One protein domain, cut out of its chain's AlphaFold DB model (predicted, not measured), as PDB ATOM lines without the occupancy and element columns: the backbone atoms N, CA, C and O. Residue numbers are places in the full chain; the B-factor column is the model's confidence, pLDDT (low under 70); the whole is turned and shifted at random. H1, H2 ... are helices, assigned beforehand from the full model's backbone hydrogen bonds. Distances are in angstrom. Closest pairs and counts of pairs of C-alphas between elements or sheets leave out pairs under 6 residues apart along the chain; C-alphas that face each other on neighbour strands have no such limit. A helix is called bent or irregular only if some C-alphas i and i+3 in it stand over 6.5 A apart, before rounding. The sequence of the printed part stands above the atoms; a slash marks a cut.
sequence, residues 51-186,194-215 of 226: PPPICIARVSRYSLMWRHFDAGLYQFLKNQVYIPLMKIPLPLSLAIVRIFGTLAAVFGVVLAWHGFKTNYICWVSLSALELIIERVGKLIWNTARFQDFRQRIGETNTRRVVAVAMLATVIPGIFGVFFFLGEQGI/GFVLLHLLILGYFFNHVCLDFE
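Overview. This is residues 51 to 186 and 194 to 215 of the 226 residues of an uncharacterized protein of Angiostrongylus cantonensis (UniProt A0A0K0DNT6). The long helix H4 runs through the middle, with H3 on one side and H6 on the other, both antiparallel to it; H2 and H1 pack on one side of this layer, H2 on H3 and H1 on H4. Beyond the far end of H4 the bent helix H5 folds the chain back to H6, and H7 crosses H5b and H6. The printed part has 158 residues with seven named helices, H1 to H7, and no named strand: all helix, its packing part aligned and part crossed. It is compact, with a radius of gyration of the C-alphas of 17.2 A and spans of 45, 44 and 33 A.

Arrangement. H4, residues 118 to 141, is the hub, touching three helices. H6, residues 167 to 181, touches it at a shallow tilt of 21 degrees, opposite ways, closest at C-alphas 123 and 176, 4.4 A. H3, residues 92 to 114, forms a hairpin with H4, at 34 degrees, only just short of steep; C-alphas 107 and 124 are closest, 6.5 A. H2, residues 71 to 87, forms a hairpin with H3, closest at C-alphas 82 and 102, 6.1 A. H1, residues 62 to 69, touches H4 at a steep tilt of 56 degrees, closest at C-alphas 63 and 131, 6.4 A. H1 and H2 only just touch, only at the corner, with 3 pairs of C-alphas within 8 A. H5, assigned by its hydrogen bonds as one helix, residues 144 to 165, is bent: C-alphas 152 and 155 are 9.2 A apart, and arms H5a, residues 144 to 152, and H5b, residues 155 to 165, stand at 55 degrees. H7, residues 194 to 215, touches H5b, closest at C-alphas 163 and 208, 5.1 A, and is about perpendicular to H6, 74 degrees, touching it closest at C-alphas 167 and 204, 6.1 A. Every O i to N i+4 pair is within hydrogen-bond range in H1, H4, H5a, H5b and H7, against 10 of 13 in H2, 17 of 19 in H3 and 10 of 11 in H6.

Along the chain. H4 begins at C-alpha 118 (112.185, 146.482, 172.193) and is 34.3 A long; H3 is 33.7 A and H7 30.8 A, ending at C-alpha 215 (124.229, 132.589, 143.581). H3 is irregular, C-alphas 93 and 96 being 7.5 A apart, and H2 only just, C-alphas 80 and 83 being 6.8 A apart.

Size, cuts and confidence. The two C-alphas farthest apart are those of Pro 89 and Phe 195, 49.7 A. Residues 187 to 193 are cut out, with 16.5 A between C-alphas 186 and 194. The links printed whole are tight. Mean pLDDT of the printed part is 90.0; residues 182 to 186 are under 70.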
ATOM      1  N   PRO A  51     105.555 137.285 142.226       71.56
ATOM      2  CA  PRO A  51     106.070 135.937 142.450       71.56
ATOM      3  C   PRO A  51     106.157 135.600 143.949       71.56
ATOM      4  O   PRO A  51     106.303 136.508 144.774       71.56
ATOM      5  N   PRO A  52     106.084 134.303 144.311       71.44
ATOM      6  CA  PRO A  52     106.134 133.870 145.701       71.44
ATOM      7  C   PRO A  52     107.477 134.223 146.355       71.44
ATOM      8  O   PRO A  52     108.489 134.372 145.656       71.44
ATOM      9  N   PRO A  53     107.504 134.336 147.695       75.62
ATOM     10  CA  PRO A  53     108.715 134.694 148.400       75.62
ATOM     11  C   PRO A  53     109.788 133.615 148.268       75.62
ATOM     12  O   PRO A  53     109.497 132.418 148.177       75.62
ATOM     13  N   ILE A  54     111.050 134.038 148.270       78.00
ATOM     14  CA  ILE A  54     112.173 133.095 148.265       78.00
ATOM     15  C   ILE A  54     112.360 132.472 149.649       78.00
ATOM     16  O   ILE A  54     112.083 133.087 150.677       78.00
ATOM     17  N   CYS A  55     112.900 131.255 149.680       81.12
ATOM     18  CA  CYS A  55     113.290 130.624 150.933       81.12
ATOM     19  C   CYS A  55     114.452 131.400 151.578       81.12
ATOM     20  O   CYS A  55     115.543 131.463 151.005       81.12
ATOM     21  N   ILE A  56     114.232 131.953 152.778       79.69
ATOM     22  CA  ILE A  56     115.256 132.688 153.551       79.69
ATOM     23  C   ILE A  56     116.454 131.779 153.856       79.69
ATOM     24  O   ILE A  56     117.598 132.208 153.765       79.69
ATOM     25  N   ALA A  57     116.212 130.483 154.080       78.50
ATOM     26  CA  ALA A  57     117.260 129.483 154.276       78.50
ATOM     27  C   ALA A  57     118.068 129.146 153.000       78.50
ATOM     28  O   ALA A  57     118.859 128.208 153.005       78.50
ATOM     29  N   ARG A  58     117.880 129.874 151.891       82.94
ATOM     30  CA  ARG A  58     118.704 129.767 150.672       82.94
ATOM     31  C   ARG A  58     119.459 131.064 150.354       82.94
ATOM     32  O   ARG A  58     120.115 131.145 149.319       82.94
ATOM     33  N   VAL A  59     119.360 132.099 151.188       86.44
ATOM     34  CA  VAL A  59     119.948 133.406 150.885       86.44
ATOM     35  C   VAL A  59     120.740 133.948 152.061       86.44
ATOM     36  O   VAL A  59     120.206 134.144 153.143       86.44
ATOM     37  N   SER A  60     122.005 134.273 151.802       89.50
ATOM     38  CA  SER A  60     122.899 134.961 152.740       89.50
ATOM     39  C   SER A  60     123.144 136.439 152.386       89.50
ATOM     40  O   SER A  60     123.742 137.170 153.174       89.50
ATOM     41  N   ARG A  61     122.657 136.908 151.222       91.06
ATOM     42  CA  ARG A  61     122.617 138.333 150.837       91.06
ATOM     43  C   ARG A  61     121.322 138.982 151.311       91.06
ATOM     44  O   ARG A  61     120.250 138.741 150.750       91.06
ATOM     45  N   TYR A  62     121.415 139.859 152.296       91.12
ATOM     46  CA  TYR A  62     120.249 140.472 152.919       91.12
ATOM     47  C   TYR A  62     119.546 141.470 152.003       91.12
ATOM     48  O   TYR A  62     118.319 141.555 152.036       91.12
ATOM     49  N   SER A  63     120.255 142.135 151.084       92.44
ATOM     50  CA  SER A  63     119.558 142.936 150.067       92.44
ATOM     51  C   SER A  63     118.704 142.078 149.136       92.44
ATOM     52  O   SER A  63     117.689 142.550 148.623       92.44
ATOM     53  N   LEU A  64     119.110 140.832 148.863       91.25
ATOM     54  CA  LEU A  64     118.336 139.900 148.046       91.25
ATOM     55  C   LEU A  64     117.149 139.346 148.833       91.25
ATOM     56  O   LEU A  64     116.053 139.276 148.276       91.25
ATOM     57  N   MET A  65     117.364 139.020 150.110       90.81
ATOM     58  CA  MET A  65     116.314 138.612 151.040       90.81
ATOM     59  C   MET A  65     115.218 139.679 151.113       90.81
ATOM     60  O   MET A  65     114.085 139.389 150.759       90.81
ATOM     61  N   TRP A  66     115.540 140.934 151.447       91.00
ATOM     62  CA  TRP A  66     114.551 142.019 151.557       91.00
ATOM     63  C   TRP A  66     113.764 142.278 150.265       91.00
ATOM     64  O   TRP A  66     112.599 142.654 150.320       91.00
ATOM     65  N   ARG A  67     114.371 142.040 149.095       90.75
ATOM     66  CA  ARG A  67     113.706 142.180 147.788       90.75
ATOM     67  C   ARG A  67     112.604 141.153 147.536       90.75
ATOM     68  O   ARG A  67     111.698 141.428 146.755       90.75
ATOM     69  N   HIS A  68     112.723 139.975 148.137       86.25
ATOM     70  CA  HIS A  68     111.908 138.810 147.798       86.25
ATOM     71  C   HIS A  68     111.267 138.137 149.015       86.25
ATOM     72  O   HIS A  68     110.552 137.160 148.844       86.25
ATOM     73  N   PHE A  69     111.529 138.616 150.228       83.75
ATOM     74  CA  PHE A  69     110.858 138.166 151.443       83.75
ATOM     75  C   PHE A  69     109.394 138.613 151.433       83.75
ATOM     76  O   PHE A  69     108.499 137.801 151.631       83.75
ATOM     77  N   ASP A  70     109.162 139.886 151.106       85.88
ATOM     78  CA  ASP A  70     107.840 140.440 150.837       85.88
ATOM     79  C   ASP A  70     107.940 141.419 149.662       85.88
ATOM     80  O   ASP A  70     108.421 142.549 149.788       85.88
ATOM     81  N   ALA A  71     107.509 140.963 148.485       82.56
ATOM     82  CA  ALA A  71     107.578 141.756 147.265       82.56
ATOM     83  C   ALA A  71     106.667 142.995 147.320       82.56
ATOM     84  O   ALA A  71     107.016 144.026 146.744       82.56
ATOM     85  N   GLY A  72     105.520 142.918 148.003       83.81
ATOM     86  CA  GLY A  72     104.585 144.037 148.123       83.81
ATOM     87  C   GLY A  72     105.163 145.144 148.997       83.81
ATOM     88  O   GLY A  72     105.271 146.292 148.556       83.81
ATOM     89  N   LEU A  73     105.622 144.774 150.195       84.75
ATOM     90  CA  LEU A  73     106.297 145.679 151.121       84.75
ATOM     91  C   LEU A  73     107.543 146.298 150.481       84.75
ATOM     92  O   LEU A  73     107.718 147.515 150.524       84.75
ATOM     93  N   TYR A  74     108.386 145.487 149.834       89.75
ATOM     94  CA  TYR A  74     109.587 145.989 149.170       89.75
ATOM     95  C   TYR A  74     109.259 147.029 148.091       89.75
ATOM     96  O   TYR A  74     109.896 148.081 148.045       89.75
ATOM     97  N   GLN A  75     108.264 146.777 147.232       88.06
ATOM     98  CA  GLN A  75     107.874 147.734 146.191       88.06
ATOM     99  C   GLN A  75     107.303 149.023 146.785       88.06
ATOM    100  O   GLN A  75     107.612 150.106 146.284       88.06
ATOM    101  N   PHE A  76     106.522 148.930 147.863       89.06
ATOM    102  CA  PHE A  76     106.033 150.100 148.588       89.06
ATOM    103  C   PHE A  76     107.194 150.933 149.148       89.06
ATOM    104  O   PHE A  76     107.341 152.098 148.779       89.06
ATOM    105  N   LEU A  77     108.077 150.328 149.949       90.69
ATOM    106  CA  LEU A  77     109.232 151.013 150.542       90.69
ATOM    107  C   LEU A  77     110.151 151.609 149.469       90.69
ATOM    108  O   LEU A  77     110.607 152.746 149.589       90.69
ATOM    109  N   LYS A  78     110.392 150.871 148.382       92.06
ATOM    110  CA  LYS A  78     111.217 151.330 147.264       92.06
ATOM    111  C   LYS A  78     110.614 152.559 146.581       92.06
ATOM    112  O   LYS A  78     111.315 153.551 146.390       92.06
ATOM    113  N   ASN A  79     109.350 152.481 146.173       91.00
ATOM    114  CA  ASN A  79     108.743 153.481 145.298       91.00
ATOM    115  C   ASN A  79     108.223 154.702 146.066       91.00
ATOM    116  O   ASN A  79     108.280 155.804 145.531       91.00
ATOM    117  N   GLN A  80     107.756 154.515 147.303       92.62
ATOM    118  CA  GLN A  80     107.147 155.578 148.109       92.62
ATOM    119  C   GLN A  80     108.129 156.251 149.072       92.62
ATOM    120  O   GLN A  80     107.910 157.395 149.452       92.62
ATOM    121  N   VAL A  81     109.222 155.577 149.452       91.88
ATOM    122  CA  VAL A  81     110.167 156.101 150.454       91.88
ATOM    123  C   VAL A  81     111.567 156.247 149.866       91.88
ATOM    124  O   VAL A  81     112.078 157.357 149.734       91.88
ATOM    125  N   TYR A  82     112.184 155.142 149.440       94.25
ATOM    126  CA  TYR A  82     113.585 155.126 149.019       94.25
ATOM    127  C   TYR A  82     113.856 155.997 147.781       94.25
ATOM    128  O   TYR A  82     114.736 156.855 147.807       94.25
ATOM    129  N   ILE A  83     113.119 155.789 146.681       93.69
ATOM    130  CA  ILE A  83     113.333 156.532 145.428       93.69
ATOM    131  C   ILE A  83     113.072 158.037 145.611       93.69
ATOM    132  O   ILE A  83     113.929 158.812 145.179       93.69
ATOM    133  N   PRO A  84     111.955 158.478 146.226       93.44
ATOM    134  CA  PRO A  84     111.716 159.897 146.474       93.44
ATOM    135  C   PRO A  84     112.836 160.561 147.278       93.44
ATOM    136  O   PRO A  84     113.353 161.586 146.844       93.44
ATOM    137  N   LEU A  85     113.289 159.947 148.379       92.06
ATOM    138  CA  LEU A  85     114.363 160.498 149.214       92.06
ATOM    139  C   LEU A  85     115.711 160.560 148.483       92.06
ATOM    140  O   LEU A  85     116.455 161.531 148.620       92.06
ATOM    141  N   MET A  86     116.015 159.566 147.645       92.31
ATOM    142  CA  MET A  86     117.243 159.561 146.845       92.31
ATOM    143  C   MET A  86     117.245 160.603 145.718       92.31
ATOM    144  O   MET A  86     118.323 161.004 145.276       92.31
ATOM    145  N   LYS A  87     116.066 161.045 145.258       91.50
ATOM    146  CA  LYS A  87     115.905 162.074 144.218       91.50
ATOM    147  C   LYS A  87     116.012 163.505 144.745       91.50
ATOM    148  O   LYS A  87     116.126 164.419 143.933       91.50
ATOM    149  N   ILE A  88     115.990 163.711 146.064       89.25
ATOM    150  CA  ILE A  88     116.145 165.045 146.650       89.25
ATOM    151  C   ILE A  88     117.540 165.587 146.279       89.25
ATOM    152  O   ILE A  88     118.548 164.921 146.565       89.25
ATOM    153  N   PRO A  89     117.626 166.768 145.632       88.06
ATOM    154  CA  PRO A  89     118.900 167.371 145.276       88.06
ATOM    155  C   PRO A  89     119.616 167.806 146.558       88.06
ATOM    156  O   PRO A  89     119.156 168.686 147.279       88.06
ATOM    157  N   LEU A  90     120.741 167.159 146.853       87.06
ATOM    158  CA  LEU A  90     121.585 167.449 148.009       87.06
ATOM    159  C   LEU A  90     123.042 167.578 147.550       87.06
ATOM    160  O   LEU A  90     123.457 166.828 146.657       87.06
ATOM    161  N   PRO A  91     123.830 168.492 148.148       89.25
ATOM    162  CA  PRO A  91     125.250 168.613 147.849       89.25
ATOM    163  C   PRO A  91     125.982 167.306 148.174       89.25
ATOM    164  O   PRO A  91     125.595 166.563 149.079       89.25
ATOM    165  N   LEU A  92     127.074 167.032 147.453       87.88
ATOM    166  CA  LEU A  92     127.844 165.789 147.604       87.88
ATOM    167  C   LEU A  92     128.360 165.583 149.038       87.88
ATOM    168  O   LEU A  92     128.422 164.447 149.504       87.88
ATOM    169  N   SER A  93     128.653 166.668 149.760       89.94
ATOM    170  CA  SER A  93     129.043 166.640 151.176       89.94
ATOM    171  C   SER A  93     128.001 165.968 152.083       89.94
ATOM    172  O   SER A  93     128.363 165.382 153.098       89.94
ATOM    173  N   LEU A  94     126.721 165.975 151.696       91.62
ATOM    174  CA  LEU A  94     125.618 165.345 152.426       91.62
ATOM    175  C   LEU A  94     125.237 163.964 151.873       91.62
ATOM    176  O   LEU A  94     124.226 163.394 152.280       91.62
ATOM    177  N   ALA A  95     126.030 163.380 150.969       88.62
ATOM    178  CA  ALA A  95     125.711 162.082 150.373       88.62
ATOM    179  C   ALA A  95     125.612 160.957 151.417       88.62
ATOM    180  O   ALA A  95     124.720 160.114 151.321       88.62
ATOM    181  N   ILE A  96     126.489 160.967 152.425       89.69
ATOM    182  CA  ILE A  96     126.467 159.999 153.530       89.69
ATOM    183  C   ILE A  96     125.191 160.170 154.360       89.69
ATOM    184  O   ILE A  96     124.483 159.194 154.609       89.69
ATOM    185  N   VAL A  97     124.854 161.415 154.710       90.69
ATOM    186  CA  VAL A  97     123.627 161.752 155.445       90.69
ATOM    187  C   VAL A  97     122.393 161.300 154.668       90.69
ATOM    188  O   VAL A  97     121.503 160.691 155.249       90.69
ATOM    189  N   ARG A  98     122.358 161.501 153.344       92.69
ATOM    190  CA  ARG A  98     121.266 161.015 152.489       92.69
ATOM    191  C   ARG A  98     121.126 159.495 152.547       92.69
ATOM    192  O   ARG A  98     120.005 159.004 152.637       92.69
ATOM    193  N   ILE A  99     122.230 158.747 152.493       91.38
ATOM    194  CA  ILE A  99     122.197 157.276 152.529       91.38
ATOM    195  C   ILE A  99     121.648 156.786 153.871       91.38
ATOM    196  O   ILE A  99     120.682 156.024 153.886       91.38
ATOM    197  N   PHE A 100     122.220 157.247 154.986       92.88
ATOM    198  CA  PHE A 100     121.774 156.828 156.316       92.88
ATOM    199  C   PHE A 100     120.368 157.335 156.644       92.88
ATOM    200  O   PHE A 100     119.568 156.582 157.185       92.88
ATOM    201  N   GLY A 101     120.031 158.564 156.250       93.56
ATOM    202  CA  GLY A 101     118.693 159.130 156.410       93.56
ATOM    203  C   GLY A 101     117.636 158.364 155.614       93.56
ATOM    204  O   GLY A 101     116.568 158.072 156.139       93.56
ATOM    205  N   THR A 102     117.949 157.950 154.381       94.12
ATOM    206  CA  THR A 102     117.036 157.117 153.580       94.12
ATOM    207  C   THR A 102     116.866 155.729 154.197       94.12
ATOM    208  O   THR A 102     115.748 155.228 154.269       94.12
ATOM    209  N   LEU A 103     117.954 155.115 154.674       95.06
ATOM    210  CA  LEU A 103     117.902 153.828 155.366       95.06
ATOM    211  C   LEU A 103     117.031 153.915 156.630       95.06
ATOM    212  O   LEU A 103     116.138 153.091 156.816       95.06
ATOM    213  N   ALA A 104     117.247 154.951 157.444       94.94
ATOM    214  CA  ALA A 104     116.473 155.223 158.648       94.94
ATOM    215  C   ALA A 104     114.996 155.491 158.337       94.94
ATOM    216  O   ALA A 104     114.135 154.994 159.050       94.94
ATOM    217  N   ALA A 105     114.678 156.212 157.260       94.25
ATOM    218  CA  ALA A 105     113.295 156.452 156.851       94.25
ATOM    219  C   ALA A 105     112.588 155.160 156.409       94.25
ATOM    220  O   ALA A 105     111.471 154.889 156.845       94.25
ATOM    221  N   VAL A 106     113.244 154.335 155.583       95.12
ATOM    222  CA  VAL A 106     112.692 153.048 155.122       95.12
ATOM    223  C   VAL A 106     112.423 152.123 156.307       95.12
ATOM    224  O   VAL A 106     111.309 151.623 156.459       95.12
ATOM    225  N   PHE A 107     113.409 151.933 157.181       94.75
ATOM    226  CA  PHE A 107     113.244 151.089 158.362       94.75
ATOM    227  C   PHE A 107     112.355 151.715 159.440       94.75
ATOM    228  O   PHE A 107     111.703 150.987 160.179       94.75
ATOM    229  N   GLY A 108     112.258 153.042 159.495       92.75
ATOM    230  CA  GLY A 108     111.337 153.762 160.370       92.75
ATOM    231  C   GLY A 108     109.878 153.480 160.025       92.75
ATOM    232  O   GLY A 108     109.074 153.262 160.925       92.75
ATOM    233  N   VAL A 109     109.541 153.386 158.734       89.62
ATOM    234  CA  VAL A 109     108.201 152.961 158.292       89.62
ATOM    235  C   VAL A 109     107.912 151.513 158.697       89.62
ATOM    236  O   VAL A 109     106.826 151.226 159.197       89.62
ATOM    237  N   VAL A 110     108.887 150.609 158.541       92.00
ATOM    238  CA  VAL A 110     108.760 149.210 158.990       92.00
ATOM    239  C   VAL A 110     108.546 149.145 160.505       92.00
ATOM    240  O   VAL A 110     107.636 148.465 160.974       92.00
ATOM    241  N   LEU A 111     109.334 149.890 161.281       91.06
ATOM    242  CA  LEU A 111     109.207 149.934 162.734       91.06
ATOM    243  C   LEU A 111     107.858 150.514 163.175       91.06
ATOM    244  O   LEU A 111     107.220 149.954 164.060       91.06
ATOM    245  N   ALA A 112     107.392 151.594 162.541       87.94
ATOM    246  CA  ALA A 112     106.096 152.196 162.843       87.94
ATOM    247  C   ALA A 112     104.930 151.227 162.581       87.94
ATOM    248  O   ALA A 112     103.971 151.208 163.348       87.94
ATOM    249  N   TRP A 113     105.033 150.392 161.541       88.12
ATOM    250  CA  TRP A 113     104.046 149.354 161.233       88.12
ATOM    251  C   TRP A 113     103.992 148.244 162.295       88.12
ATOM    252  O   TRP A 113     102.910 147.801 162.672       88.12
ATOM    253  N   HIS A 114     105.148 147.795 162.791       85.50
ATOM    254  CA  HIS A 114     105.226 146.732 163.804       85.50
ATOM    255  C   HIS A 114     105.039 147.235 165.247       85.50
ATOM    256  O   HIS A 114     104.657 146.466 166.132       85.50
ATOM    257  N   GLY A 115     105.275 148.526 165.488       86.62
ATOM    258  CA  GLY A 115     105.238 149.168 166.797       86.62
ATOM    259  C   GLY A 115     106.608 149.237 167.483       86.62
ATOM    260  O   GLY A 115     107.555 148.529 167.148       86.62
ATOM    261  N   PHE A 116     106.710 150.087 168.506       89.75
ATOM    262  CA  PHE A 116     107.974 150.451 169.164       89.75
ATOM    263  C   PHE A 116     108.357 149.538 170.341       89.75
ATOM    264  O   PHE A 116     108.892 149.993 171.350       89.75
ATOM    265  N   LYS A 117     108.076 148.236 170.245       86.94
ATOM    266  CA  LYS A 117     108.527 147.272 171.260       86.94
ATOM    267  C   LYS A 117     110.022 146.988 171.089       86.94
ATOM    268  O   LYS A 117     110.520 146.955 169.965       86.94
ATOM    269  N   THR A 118     110.728 146.722 172.190       87.69
ATOM    270  CA  THR A 118     112.185 146.482 172.193       87.69
ATOM    271  C   THR A 118     112.611 145.405 171.197       87.69
ATOM    272  O   THR A 118     113.596 145.579 170.492       87.69
ATOM    273  N   ASN A 119     111.840 144.324 171.077       85.50
ATOM    274  CA  ASN A 119     112.132 143.235 170.151       85.50
ATOM    275  C   ASN A 119     112.082 143.696 168.677       85.50
ATOM    276  O   ASN A 119     113.000 143.403 167.914       85.50
ATOM    277  N   TYR A 120     111.101 144.518 168.287       88.94
ATOM    278  CA  TYR A 120     111.043 145.083 166.933       88.94
ATOM    279  C   TYR A 120     112.130 146.129 166.679       88.94
ATOM    280  O   TYR A 120     112.692 146.160 165.586       88.94
ATOM    281  N   ILE A 121     112.486 146.934 167.684       91.31
ATOM    282  CA  ILE A 121     113.603 147.885 167.588       91.31
ATOM    283  C   ILE A 121     114.922 147.138 167.347       91.31
ATOM    284  O   ILE A 121     115.678 147.504 166.443       91.31
ATOM    285  N   CYS A 122     115.193 146.074 168.108       90.44
ATOM    286  CA  CYS A 122     116.379 145.237 167.927       90.44
ATOM    287  C   CYS A 122     116.401 144.583 166.541       90.44
ATOM    288  O   CYS A 122     117.409 144.679 165.843       90.44
ATOM    289  N   TRP A 123     115.288 143.974 166.119       92.69
ATOM    290  CA  TRP A 123     115.173 143.353 164.799       92.69
ATOM    291  C   TRP A 123     115.455 144.347 163.664       92.69
ATOM    292  O   TRP A 123     116.333 144.098 162.837       92.69
ATOM    293  N   VAL A 124     114.778 145.500 163.658       94.25
ATOM    294  CA  VAL A 124     114.956 146.532 162.625       94.25
ATOM    295  C   VAL A 124     116.390 147.071 162.612       94.25
ATOM    296  O   VAL A 124     116.958 147.283 161.541       94.25
ATOM    297  N   SER A 125     117.003 147.250 163.785       94.25
ATOM    298  CA  SER A 125     118.388 147.726 163.896       94.25
ATOM    299  C   SER A 125     119.389 146.725 163.313       94.25
ATOM    300  O   SER A 125     120.285 147.125 162.569       94.25
ATOM    301  N   LEU A 126     119.223 145.428 163.598       94.06
ATOM    302  CA  LEU A 126     120.055 144.364 163.022       94.06
ATOM    303  C   LEU A 126     119.872 144.281 161.502       94.06
ATOM    304  O   LEU A 126     120.859 144.238 160.771       94.06
ATOM    305  N   SER A 127     118.635 144.403 161.013       95.19
ATOM    306  CA  SER A 127     118.352 144.449 159.573       95.19
ATOM    307  C   SER A 127     118.981 145.651 158.864       95.19
ATOM    308  O   SER A 127     119.480 145.528 157.743       95.19
ATOM    309  N   ALA A 128     119.003 146.822 159.504       95.94
ATOM    310  CA  ALA A 128     119.702 147.986 158.968       95.94
ATOM    311  C   ALA A 128     121.223 147.770 158.948       95.94
ATOM    312  O   ALA A 128     121.877 148.085 157.948       95.94
ATOM    313  N   LEU A 129     121.778 147.192 160.019       95.69
ATOM    314  CA  LEU A 129     123.196 146.860 160.126       95.69
ATOM    315  C   LEU A 129     123.637 145.879 159.029       95.69
ATOM    316  O   LEU A 129     124.660 146.112 158.389       95.69
ATOM    317  N   GLU A 130     122.852 144.840 158.747       95.50
ATOM    318  CA  GLU A 130     123.124 143.874 157.674       95.50
ATOM    319  C   GLU A 130     123.277 144.552 156.307       95.50
ATOM    320  O   GLU A 130     124.232 144.275 155.576       95.50
ATOM    321  N   LEU A 131     122.376 145.481 155.963       95.88
ATOM    322  CA  LEU A 131     122.446 146.213 154.695       95.88
ATOM    323  C   LEU A 131     123.648 147.166 154.636       95.88
ATOM    324  O   LEU A 131     124.225 147.355 153.562       95.88
ATOM    325  N   ILE A 132     124.051 147.746 155.771       95.69
ATOM    326  CA  ILE A 132     125.266 148.566 155.865       95.69
ATOM    327  C   ILE A 132     126.504 147.698 155.631       95.69
ATOM    328  O   ILE A 132     127.338 148.050 154.796       95.69
ATOM    329  N   ILE A 133     126.610 146.552 156.311       95.94
ATOM    330  CA  ILE A 133     127.734 145.618 156.154       95.94
ATOM    331  C   ILE A 133     127.813 145.127 154.707       95.94
ATOM    332  O   ILE A 133     128.888 145.157 154.111       95.94
ATOM    333  N   GLU A 134     126.685 144.758 154.096       95.44
ATOM    334  CA  GLU A 134     126.653 144.336 152.692       95.44
ATOM    335  C   GLU A 134     127.113 145.466 151.753       95.44
ATOM    336  O   GLU A 134     127.879 145.239 150.809       95.44
ATOM    337  N   ARG A 135     126.712 146.715 152.030       93.88
ATOM    338  CA  ARG A 135     127.158 147.879 151.255       93.88
ATOM    339  C   ARG A 135     128.659 148.114 151.396       93.88
ATOM    340  O   ARG A 135     129.310 148.364 150.383       93.88
ATOM    341  N   VAL A 136     129.203 148.021 152.608       95.44
ATOM    342  CA  VAL A 136     130.645 148.129 152.870       95.44
ATOM    343  C   VAL A 136     131.397 147.004 152.163       95.44
ATOM    344  O   VAL A 136     132.363 147.282 151.459       95.44
ATOM    345  N   GLY A 137     130.914 145.763 152.245       95.88
ATOM    346  CA  GLY A 137     131.485 144.619 151.534       95.88
ATOM    347  C   GLY A 137     131.548 144.848 150.024       95.88
ATOM    348  O   GLY A 137     132.584 144.617 149.405       95.88
ATOM    349  N   LYS A 138     130.489 145.412 149.431       94.81
ATOM    350  CA  LYS A 138     130.479 145.793 148.012       94.81
ATOM    351  C   LYS A 138     131.484 146.902 147.682       94.81
ATOM    352  O   LYS A 138     132.085 146.877 146.611       94.81
ATOM    353  N   LEU A 139     131.668 147.879 148.571       95.38
ATOM    354  CA  LEU A 139     132.682 148.922 148.390       95.38
ATOM    355  C   LEU A 139     134.092 148.332 148.443       95.38
ATOM    356  O   LEU A 139     134.889 148.636 147.561       95.38
ATOM    357  N   ILE A 140     134.372 147.453 149.414       97.06
ATOM    358  CA  ILE A 140     135.651 146.738 149.539       97.06
ATOM    359  C   ILE A 140     135.918 145.910 148.282       97.06
ATOM    360  O   ILE A 140     136.997 146.022 147.702       97.06
ATOM    361  N   TRP A 141     134.919 145.146 147.827       96.38
ATOM    362  CA  TRP A 141     135.007 144.324 146.621       96.38
ATOM    363  C   TRP A 141     135.444 145.141 145.404       96.38
ATOM    364  O   TRP A 141     136.294 144.703 144.641       96.38
ATOM    365  N   ASN A 142     134.933 146.360 145.241       96.44
ATOM    366  CA  ASN A 142     135.250 147.206 144.088       96.44
ATOM    367  C   ASN A 142     136.631 147.887 144.155       96.44
ATOM    368  O   ASN A 142     136.996 148.601 143.222       96.44
ATOM    369  N   THR A 143     137.402 147.718 145.233       97.62
ATOM    370  CA  THR A 143     138.739 148.324 145.336       97.62
ATOM    371  C   THR A 143     139.794 147.525 144.569       97.62
ATOM    372  O   THR A 143     139.797 146.295 144.605       97.62
ATOM    373  N   ALA A 144     140.755 148.219 143.947       97.38
ATOM    374  CA  ALA A 144     141.882 147.579 143.256       97.38
ATOM    375  C   ALA A 144     142.676 146.647 144.187       97.38
ATOM    376  O   ALA A 144     142.964 145.514 143.828       97.38
ATOM    377  N   ARG A 145     142.906 147.070 145.440       97.50
ATOM    378  CA  ARG A 145     143.601 146.260 146.455       97.50
ATOM    379  C   ARG A 145     142.934 144.905 146.685       97.50
ATOM    380  O   ARG A 145     143.629 143.903 146.827       97.50
ATOM    381  N   PHE A 146     141.602 144.873 146.744       96.81
ATOM    382  CA  PHE A 146     140.876 143.621 146.930       96.81
ATOM    383  C   PHE A 146     140.932 142.746 145.670       96.81
ATOM    384  O   PHE A 146     141.069 141.531 145.785       96.81
ATOM    385  N   GLN A 147     140.881 143.342 144.475       97.62
ATOM    386  CA  GLN A 147     141.020 142.594 143.221       97.62
ATOM    387  C   GLN A 147     142.431 142.005 143.051       97.62
ATOM    388  O   GLN A 147     142.556 140.830 142.716       97.62
ATOM    389  N   ASP A 148     143.482 142.754 143.389       97.62
ATOM    390  CA  ASP A 148     144.861 142.250 143.394       97.62
ATOM    391  C   ASP A 148     145.032 141.109 144.407       97.62
ATOM    392  O   ASP A 148     145.660 140.089 144.123       97.62
ATOM    393  N   PHE A 149     144.444 141.255 145.598       97.25
ATOM    394  CA  PHE A 149     144.428 140.202 146.611       97.25
ATOM    395  C   PHE A 149     143.730 138.935 146.100       97.25
ATOM    396  O   PHE A 149     144.300 137.849 146.201       97.25
ATOM    397  N   ARG A 150     142.545 139.076 145.495       97.00
ATOM    398  CA  ARG A 150     141.782 137.982 144.876       97.00
ATOM    399  C   ARG A 150     142.603 137.240 143.823       97.00
ATOM    400  O   ARG A 150     142.610 136.011 143.827       97.00
ATOM    401  N   GLN A 151     143.329 137.962 142.970       96.69
ATOM    402  CA  GLN A 151     144.205 137.355 141.962       96.69
ATOM    403  C   GLN A 151     145.342 136.539 142.592       96.69
ATOM    404  O   GLN A 151     145.668 135.467 142.092       96.69
ATOM    405  N   ARG A 152     145.913 136.995 143.717       97.12
ATOM    406  CA  ARG A 152     147.004 136.287 144.413       97.12
ATOM    407  C   ARG A 152     146.556 135.002 145.102       97.12
ATOM    408  O   ARG A 152     147.299 134.027 145.096       97.12
ATOM    409  N   ILE A 153     145.377 134.998 145.727       96.81
ATOM    410  CA  ILE A 153     144.886 133.831 146.482       96.81
ATOM    411  C   ILE A 153     144.035 132.874 145.634       96.81
ATOM    412  O   ILE A 153     143.808 131.734 146.042       96.81
ATOM    413  N   GLY A 154     143.561 133.328 144.471       96.75
ATOM    414  CA  GLY A 154     142.678 132.590 143.572       96.75
ATOM    415  C   GLY A 154     141.198 132.626 143.975       96.75
ATOM    416  O   GLY A 154     140.825 132.979 145.100       96.75
ATOM    417  N   GLU A 155     140.327 132.218 143.049       93.00
ATOM    418  CA  GLU A 155     138.864 132.262 143.219       93.00
ATOM    419  C   GLU A 155     138.366 131.384 144.372       93.00
ATOM    420  O   GLU A 155     137.542 131.815 145.180       93.00
ATOM    421  N   THR A 156     138.908 130.172 144.512       93.69
ATOM    422  CA  THR A 156     138.494 129.230 145.562       93.69
ATOM    423  C   THR A 156     138.758 129.782 146.960       93.69
ATOM    424  O   THR A 156     137.895 129.698 147.835       93.69
ATOM    425  N   ASN A 157     139.931 130.380 147.186       96.00
ATOM    426  CA  ASN A 157     140.252 130.970 148.484       96.00
ATOM    427  C   ASN A 157     139.513 132.291 148.697       96.00
ATOM    428  O   ASN A 157     139.060 132.550 149.809       96.00
ATOM    429  N   THR A 158     139.302 133.079 147.640       96.19
ATOM    430  CA  THR A 158     138.463 134.283 147.712       96.19
ATOM    431  C   THR A 158     137.050 133.930 148.160       96.19
ATOM    432  O   THR A 158     136.514 134.575 149.058       96.19
ATOM    433  N   ARG A 159     136.470 132.843 147.634       95.00
ATOM    434  CA  ARG A 159     135.160 132.350 148.071       95.00
ATOM    435  C   ARG A 159     135.139 131.984 149.555       95.00
ATOM    436  O   ARG A 159     134.170 132.314 150.230       95.00
ATOM    437  N   ARG A 160     136.194 131.350 150.079       96.56
ATOM    438  CA  ARG A 160     136.315 131.041 151.519       96.56
ATOM    439  C   ARG A 160     136.373 132.316 152.363       96.56
ATOM    440  O   ARG A 160     135.659 132.421 153.354       96.56
ATOM    441  N   VAL A 161     137.167 133.304 151.941       96.44
ATOM    442  CA  VAL A 161     137.272 134.610 152.618       96.44
ATOM    443  C   VAL A 161     135.922 135.328 152.636       96.44
ATOM    444  O   VAL A 161     135.494 135.804 153.685       96.44
ATOM    445  N   VAL A 162     135.215 135.359 151.503       96.06
ATOM    446  CA  VAL A 162     133.871 135.948 151.416       96.06
ATOM    447  C   VAL A 162     132.884 135.183 152.299       96.06
ATOM    448  O   VAL A 162     132.136 135.815 153.035       96.06
ATOM    449  N   ALA A 163     132.910 133.848 152.304       96.31
ATOM    450  CA  ALA A 163     132.031 133.042 153.154       96.31
ATOM    451  C   ALA A 163     132.234 133.325 154.652       96.31
ATOM    452  O   ALA A 163     131.256 133.387 155.398       96.31
ATOM    453  N   VAL A 164     133.479 133.549 155.088       97.00
ATOM    454  CA  VAL A 164     133.782 133.998 156.457       97.00
ATOM    455  C   VAL A 164     133.269 135.419 156.689       97.00
ATOM    456  O   VAL A 164     132.603 135.668 157.687       97.00
ATOM    457  N   ALA A 165     133.510 136.350 155.762       96.25
ATOM    458  CA  ALA A 165     133.040 137.731 155.890       96.25
ATOM    459  C   ALA A 165     131.505 137.826 155.982       96.25
ATOM    460  O   ALA A 165     130.977 138.628 156.747       96.25
ATOM    461  N   MET A 166     130.778 136.965 155.266       95.69
ATOM    462  CA  MET A 166     129.313 136.891 155.311       95.69
ATOM    463  C   MET A 166     128.761 136.389 156.654       95.69
ATOM    464  O   MET A 166     127.569 136.531 156.915       95.69
ATOM    465  N   LEU A 167     129.588 135.848 157.562       96.19
ATOM    466  CA  LEU A 167     129.154 135.585 158.943       96.19
ATOM    467  C   LEU A 167     128.733 136.879 159.650       96.19
ATOM    468  O   LEU A 167     127.814 136.855 160.468       96.19
ATOM    469  N   ALA A 168     129.348 138.008 159.281       95.06
ATOM    470  CA  ALA A 168     129.014 139.322 159.817       95.06
ATOM    471  C   ALA A 168     127.600 139.792 159.441       95.06
ATOM    472  O   ALA A 168     127.093 140.703 160.082       95.06
ATOM    473  N   THR A 169     126.953 139.189 158.438       94.50
ATOM    474  CA  THR A 169     125.544 139.456 158.105       94.50
ATOM    475  C   THR A 169     124.626 138.325 158.563       94.50
ATOM    476  O   THR A 169     123.569 138.591 159.124       94.50
ATOM    477  N   VAL A 170     125.037 137.061 158.400       93.81
ATOM    478  CA  VAL A 170     124.203 135.899 158.758       93.81
ATOM    479  C   VAL A 170     123.916 135.810 160.252       93.81
ATOM    480  O   VAL A 170     122.780 135.540 160.639       93.81
ATOM    481  N   ILE A 171     124.920 136.041 161.101       92.38
ATOM    482  CA  ILE A 171     124.739 135.937 162.553       92.38
ATOM    483  C   ILE A 171     123.748 137.004 163.053       92.38
ATOM    484  O   ILE A 171     122.761 136.616 163.685       92.38
ATOM    485  N   PRO A 172     123.922 138.308 162.733       91.50
ATOM    486  CA  PRO A 172     122.915 139.325 163.030       91.50
ATOM    487  C   PRO A 172     121.516 138.977 162.533       91.50
ATOM    488  O   PRO A 172     120.575 139.170 163.293       91.50
ATOM    489  N   GLY A 173     121.364 138.400 161.338       90.19
ATOM    490  CA  GLY A 173     120.026 138.115 160.823       90.19
ATOM    491  C   GLY A 173     119.356 136.901 161.444       90.19
ATOM    492  O   GLY A 173     118.137 136.911 161.597       90.19
ATOM    493  N   ILE A 174     120.116 135.898 161.894       88.88
ATOM    494  CA  ILE A 174     119.572 134.828 162.744       88.88
ATOM    495  C   ILE A 174     119.019 135.435 164.039       88.88
ATOM    496  O   ILE A 174     117.866 135.187 164.397       88.88
ATOM    497  N   PHE A 175     119.799 136.290 164.709       87.56
ATOM    498  CA  PHE A 175     119.325 137.009 165.895       87.56
ATOM    499  C   PHE A 175     118.150 137.939 165.580       87.56
ATOM    500  O   PHE A 175     117.196 137.998 166.352       87.56
ATOM    501  N   GLY A 176     118.163 138.611 164.431       87.44
ATOM    502  CA  GLY A 176     117.081 139.466 163.958       87.44
ATOM    503  C   GLY A 176     115.763 138.706 163.844       87.44
ATOM    504  O   GLY A 176     114.747 139.178 164.346       87.44
ATOM    505  N   VAL A 177     115.775 137.500 163.271       86.19
ATOM    506  CA  VAL A 177     114.587 136.632 163.204       86.19
ATOM    507  C   VAL A 177     114.113 136.223 164.600       86.19
ATOM    508  O   VAL A 177     112.910 136.250 164.859       86.19
ATOM    509  N   PHE A 178     115.028 135.907 165.523       85.00
ATOM    510  CA  PHE A 178     114.655 135.619 166.912       85.00
ATOM    511  C   PHE A 178     114.017 136.821 167.609       85.00
ATOM    512  O   PHE A 178     113.039 136.644 168.323       85.00
ATOM    513  N   PHE A 179     114.500 138.043 167.381       84.81
ATOM    514  CA  PHE A 179     113.861 139.250 167.912       84.81
ATOM    515  C   PHE A 179     112.510 139.546 167.246       84.81
ATOM    516  O   PHE A 179     111.588 140.030 167.899       84.81
ATOM    517  N   PHE A 180     112.367 139.233 165.961       83.31
ATOM    518  CA  PHE A 180     111.120 139.431 165.228       83.31
ATOM    519  C   PHE A 180     110.005 138.480 165.687       83.31
ATOM    520  O   PHE A 180     108.876 138.918 165.908       83.31
ATOM    521  N   LEU A 181     110.324 137.189 165.827       81.12
ATOM    522  CA  LEU A 181     109.374 136.133 166.198       81.12
ATOM    523  C   LEU A 181     109.251 135.930 167.710       81.12
ATOM    524  O   LEU A 181     108.275 135.350 168.180       81.12
ATOM    525  N   GLY A 182     110.263 136.352 168.457       66.56
ATOM    526  CA  GLY A 182     110.384 136.101 169.877       66.56
ATOM    527  C   GLY A 182     109.460 136.958 170.728       66.56
ATOM    528  O   GLY A 182     109.396 138.178 170.571       66.56
ATOM    529  N   GLU A 183     108.787 136.318 171.681       60.56
ATOM    530  CA  GLU A 183     108.111 137.008 172.777       60.56
ATOM    531  C   GLU A 183     109.146 137.520 173.803       60.56
ATOM    532  O   GLU A 183     110.303 137.085 173.819       60.56
ATOM    533  N   GLN A 184     108.772 138.501 174.632       56.50
ATOM    534  CA  GLN A 184     109.704 139.137 175.571       56.50
ATOM    535  C   GLN A 184     110.330 138.093 176.517       56.50
ATOM    536  O   GLN A 184     109.613 137.456 177.279       56.50
ATOM    537  N   GLY A 185     111.661 137.923 176.484       55.16
ATOM    538  CA  GLY A 185     112.381 137.059 177.438       55.16
ATOM    539  C   GLY A 185     113.451 136.118 176.869       55.16
ATOM    540  O   GLY A 185     114.215 135.542 177.640       55.16
ATOM    541  N   ILE A 186     113.591 135.998 175.543       56.09
ATOM    542  CA  ILE A 186     114.559 135.067 174.910       56.09
ATOM    543  C   ILE A 186     116.033 135.524 175.068       56.09
ATOM    544  O   ILE A 186     116.965 134.782 174.775       56.09
ATOM    545  N   GLY A 194     129.064 130.636 174.445       75.44
ATOM    546  CA  GLY A 194     130.251 130.201 173.699       75.44
ATOM    547  C   GLY A 194     129.979 129.023 172.758       75.44
ATOM    548  O   GLY A 194     130.417 129.034 171.608       75.44
ATOM    549  N   PHE A 195     129.202 128.032 173.208       79.31
ATOM    550  CA  PHE A 195     128.816 126.890 172.377       79.31
ATOM    551  C   PHE A 195     127.874 127.333 171.257       79.31
ATOM    552  O   PHE A 195     128.081 126.956 170.107       79.31
ATOM    553  N   VAL A 196     126.901 128.198 171.563       82.50
ATOM    554  CA  VAL A 196     125.988 128.778 170.567       82.50
ATOM    555  C   VAL A 196     126.763 129.570 169.515       82.50
ATOM    556  O   VAL A 196     126.562 129.352 168.323       82.50
ATOM    557  N   LEU A 197     127.697 130.432 169.925       84.88
ATOM    558  CA  LEU A 197     128.522 131.199 168.995       84.88
ATOM    559  C   LEU A 197     129.369 130.283 168.107       84.88
ATOM    560  O   LEU A 197     129.396 130.470 166.893       84.88
ATOM    561  N   LEU A 198     130.010 129.260 168.678       87.81
ATOM    562  CA  LEU A 198     130.774 128.282 167.904       87.81
ATOM    563  C   LEU A 198     129.891 127.562 166.871       87.81
ATOM    564  O   LEU A 198     130.294 127.414 165.718       87.81
ATOM    565  N   HIS A 199     128.669 127.174 167.251       88.06
ATOM    566  CA  HIS A 199     127.703 126.559 166.334       88.06
ATOM    567  C   HIS A 199     127.313 127.508 165.202       88.06
ATOM    568  O   HIS A 199     127.304 127.100 164.041       88.06
ATOM    569  N   LEU A 200     127.036 128.774 165.520       90.94
ATOM    570  CA  LEU A 200     126.688 129.796 164.535       90.94
ATOM    571  C   LEU A 200     127.841 130.075 163.564       90.94
ATOM    572  O   LEU A 200     127.596 130.237 162.371       90.94
ATOM    573  N   LEU A 201     129.089 130.079 164.037       93.81
ATOM    574  CA  LEU A 201     130.267 130.257 163.186       93.81
ATOM    575  C   LEU A 201     130.450 129.076 162.224       93.81
ATOM    576  O   LEU A 201     130.613 129.282 161.021       93.81
ATOM    577  N   ILE A 202     130.386 127.842 162.734       93.62
ATOM    578  CA  ILE A 202     130.599 126.633 161.926       93.62
ATOM    579  C   ILE A 202     129.464 126.459 160.913       93.62
ATOM    580  O   ILE A 202     129.709 126.389 159.708       93.62
ATOM    581  N   LEU A 203     128.212 126.418 161.378       93.38
ATOM    582  CA  LEU A 203     127.057 126.215 160.502       93.38
ATOM    583  C   LEU A 203     126.851 127.404 159.563       93.38
ATOM    584  O   LEU A 203     126.551 127.201 158.389       93.38
ATOM    585  N   GLY A 204     127.069 128.629 160.046       94.19
ATOM    586  CA  GLY A 204     127.001 129.839 159.232       94.19
ATOM    587  C   GLY A 204     128.013 129.827 158.087       94.19
ATOM    588  O   GLY A 204     127.683 130.235 156.976       94.19
ATOM    589  N   TYR A 205     129.219 129.296 158.307       96.06
ATOM    590  CA  TYR A 205     130.234 129.189 157.260       96.06
ATOM    591  C   TYR A 205     129.802 128.218 156.155       96.06
ATOM    592  O   TYR A 205     129.849 128.565 154.971       96.06
ATOM    593  N   PHE A 206     129.314 127.029 156.524       95.62
ATOM    594  CA  PHE A 206     128.777 126.070 155.554       95.62
ATOM    595  C   PHE A 206     127.553 126.626 154.819       95.62
ATOM    596  O   PHE A 206     127.460 126.514 153.596       95.62
ATOM    597  N   PHE A 207     126.651 127.285 155.546       94.38
ATOM    598  CA  PHE A 207     125.488 127.962 154.982       94.38
ATOM    599  C   PHE A 207     125.890 129.015 153.939       94.38
ATOM    600  O   PHE A 207     125.354 129.019 152.828       94.38
ATOM    601  N   ASN A 208     126.884 129.853 154.246       95.62
ATOM    602  CA  ASN A 208     127.402 130.851 153.312       95.62
ATOM    603  C   ASN A 208     128.002 130.205 152.066       95.62
ATOM    604  O   ASN A 208     127.742 130.666 150.956       95.62
ATOM    605  N   HIS A 209     128.746 129.109 152.221       94.81
ATOM    606  CA  HIS A 209     129.276 128.363 151.084       94.81
ATOM    607  C   HIS A 209     128.180 127.853 150.152       94.81
ATOM    608  O   HIS A 209     128.318 127.986 148.935       94.81
ATOM    609  N   VAL A 210     127.104 127.297 150.706       93.56
ATOM    610  CA  VAL A 210     125.959 126.804 149.932       93.56
ATOM    611  C   VAL A 210     125.240 127.956 149.227       93.56
ATOM    612  O   VAL A 210     124.965 127.869 148.030       93.56
ATOM    613  N   CYS A 211     124.984 129.061 149.928       93.00
ATOM    614  CA  CYS A 211     124.310 130.226 149.354       93.00
ATOM    615  C   CYS A 211     125.116 130.869 148.217       93.00
ATOM    616  O   CYS A 211     124.550 131.176 147.168       93.00
ATOM    617  N   LEU A 212     126.436 131.003 148.385       92.38
ATOM    618  CA  LEU A 212     127.335 131.482 147.331       92.38
ATOM    619  C   LEU A 212     127.305 130.565 146.099       92.38
ATOM    620  O   LEU A 212     127.375 131.053 144.977       92.38
ATOM    621  N   ASP A 213     127.151 129.249 146.282       92.00
ATOM    622  CA  ASP A 213     127.044 128.309 145.160       92.00
ATOM    623  C   ASP A 213     125.783 128.535 144.329       92.00
ATOM    624  O   ASP A 213     125.825 128.581 143.097       92.00
ATOM    625  N   PHE A 214     124.651 128.683 145.019       89.06
ATOM    626  CA  PHE A 214     123.372 128.956 144.376       89.06
ATOM    627  C   PHE A 214     123.397 130.280 143.625       89.06
ATOM    628  O   PHE A 214     122.845 130.377 142.532       89.06
ATOM    629  N   GLU A 215     124.053 131.284 144.195       86.56
ATOM    630  CA  GLU A 215     124.229 132.589 143.581       86.56
ATOM    631  C   GLU A 215     125.057 132.521 142.300       86.56
ATOM    632  O   GLU A 215     124.588 132.986 141.263       86.56
TER     633      GLU A 215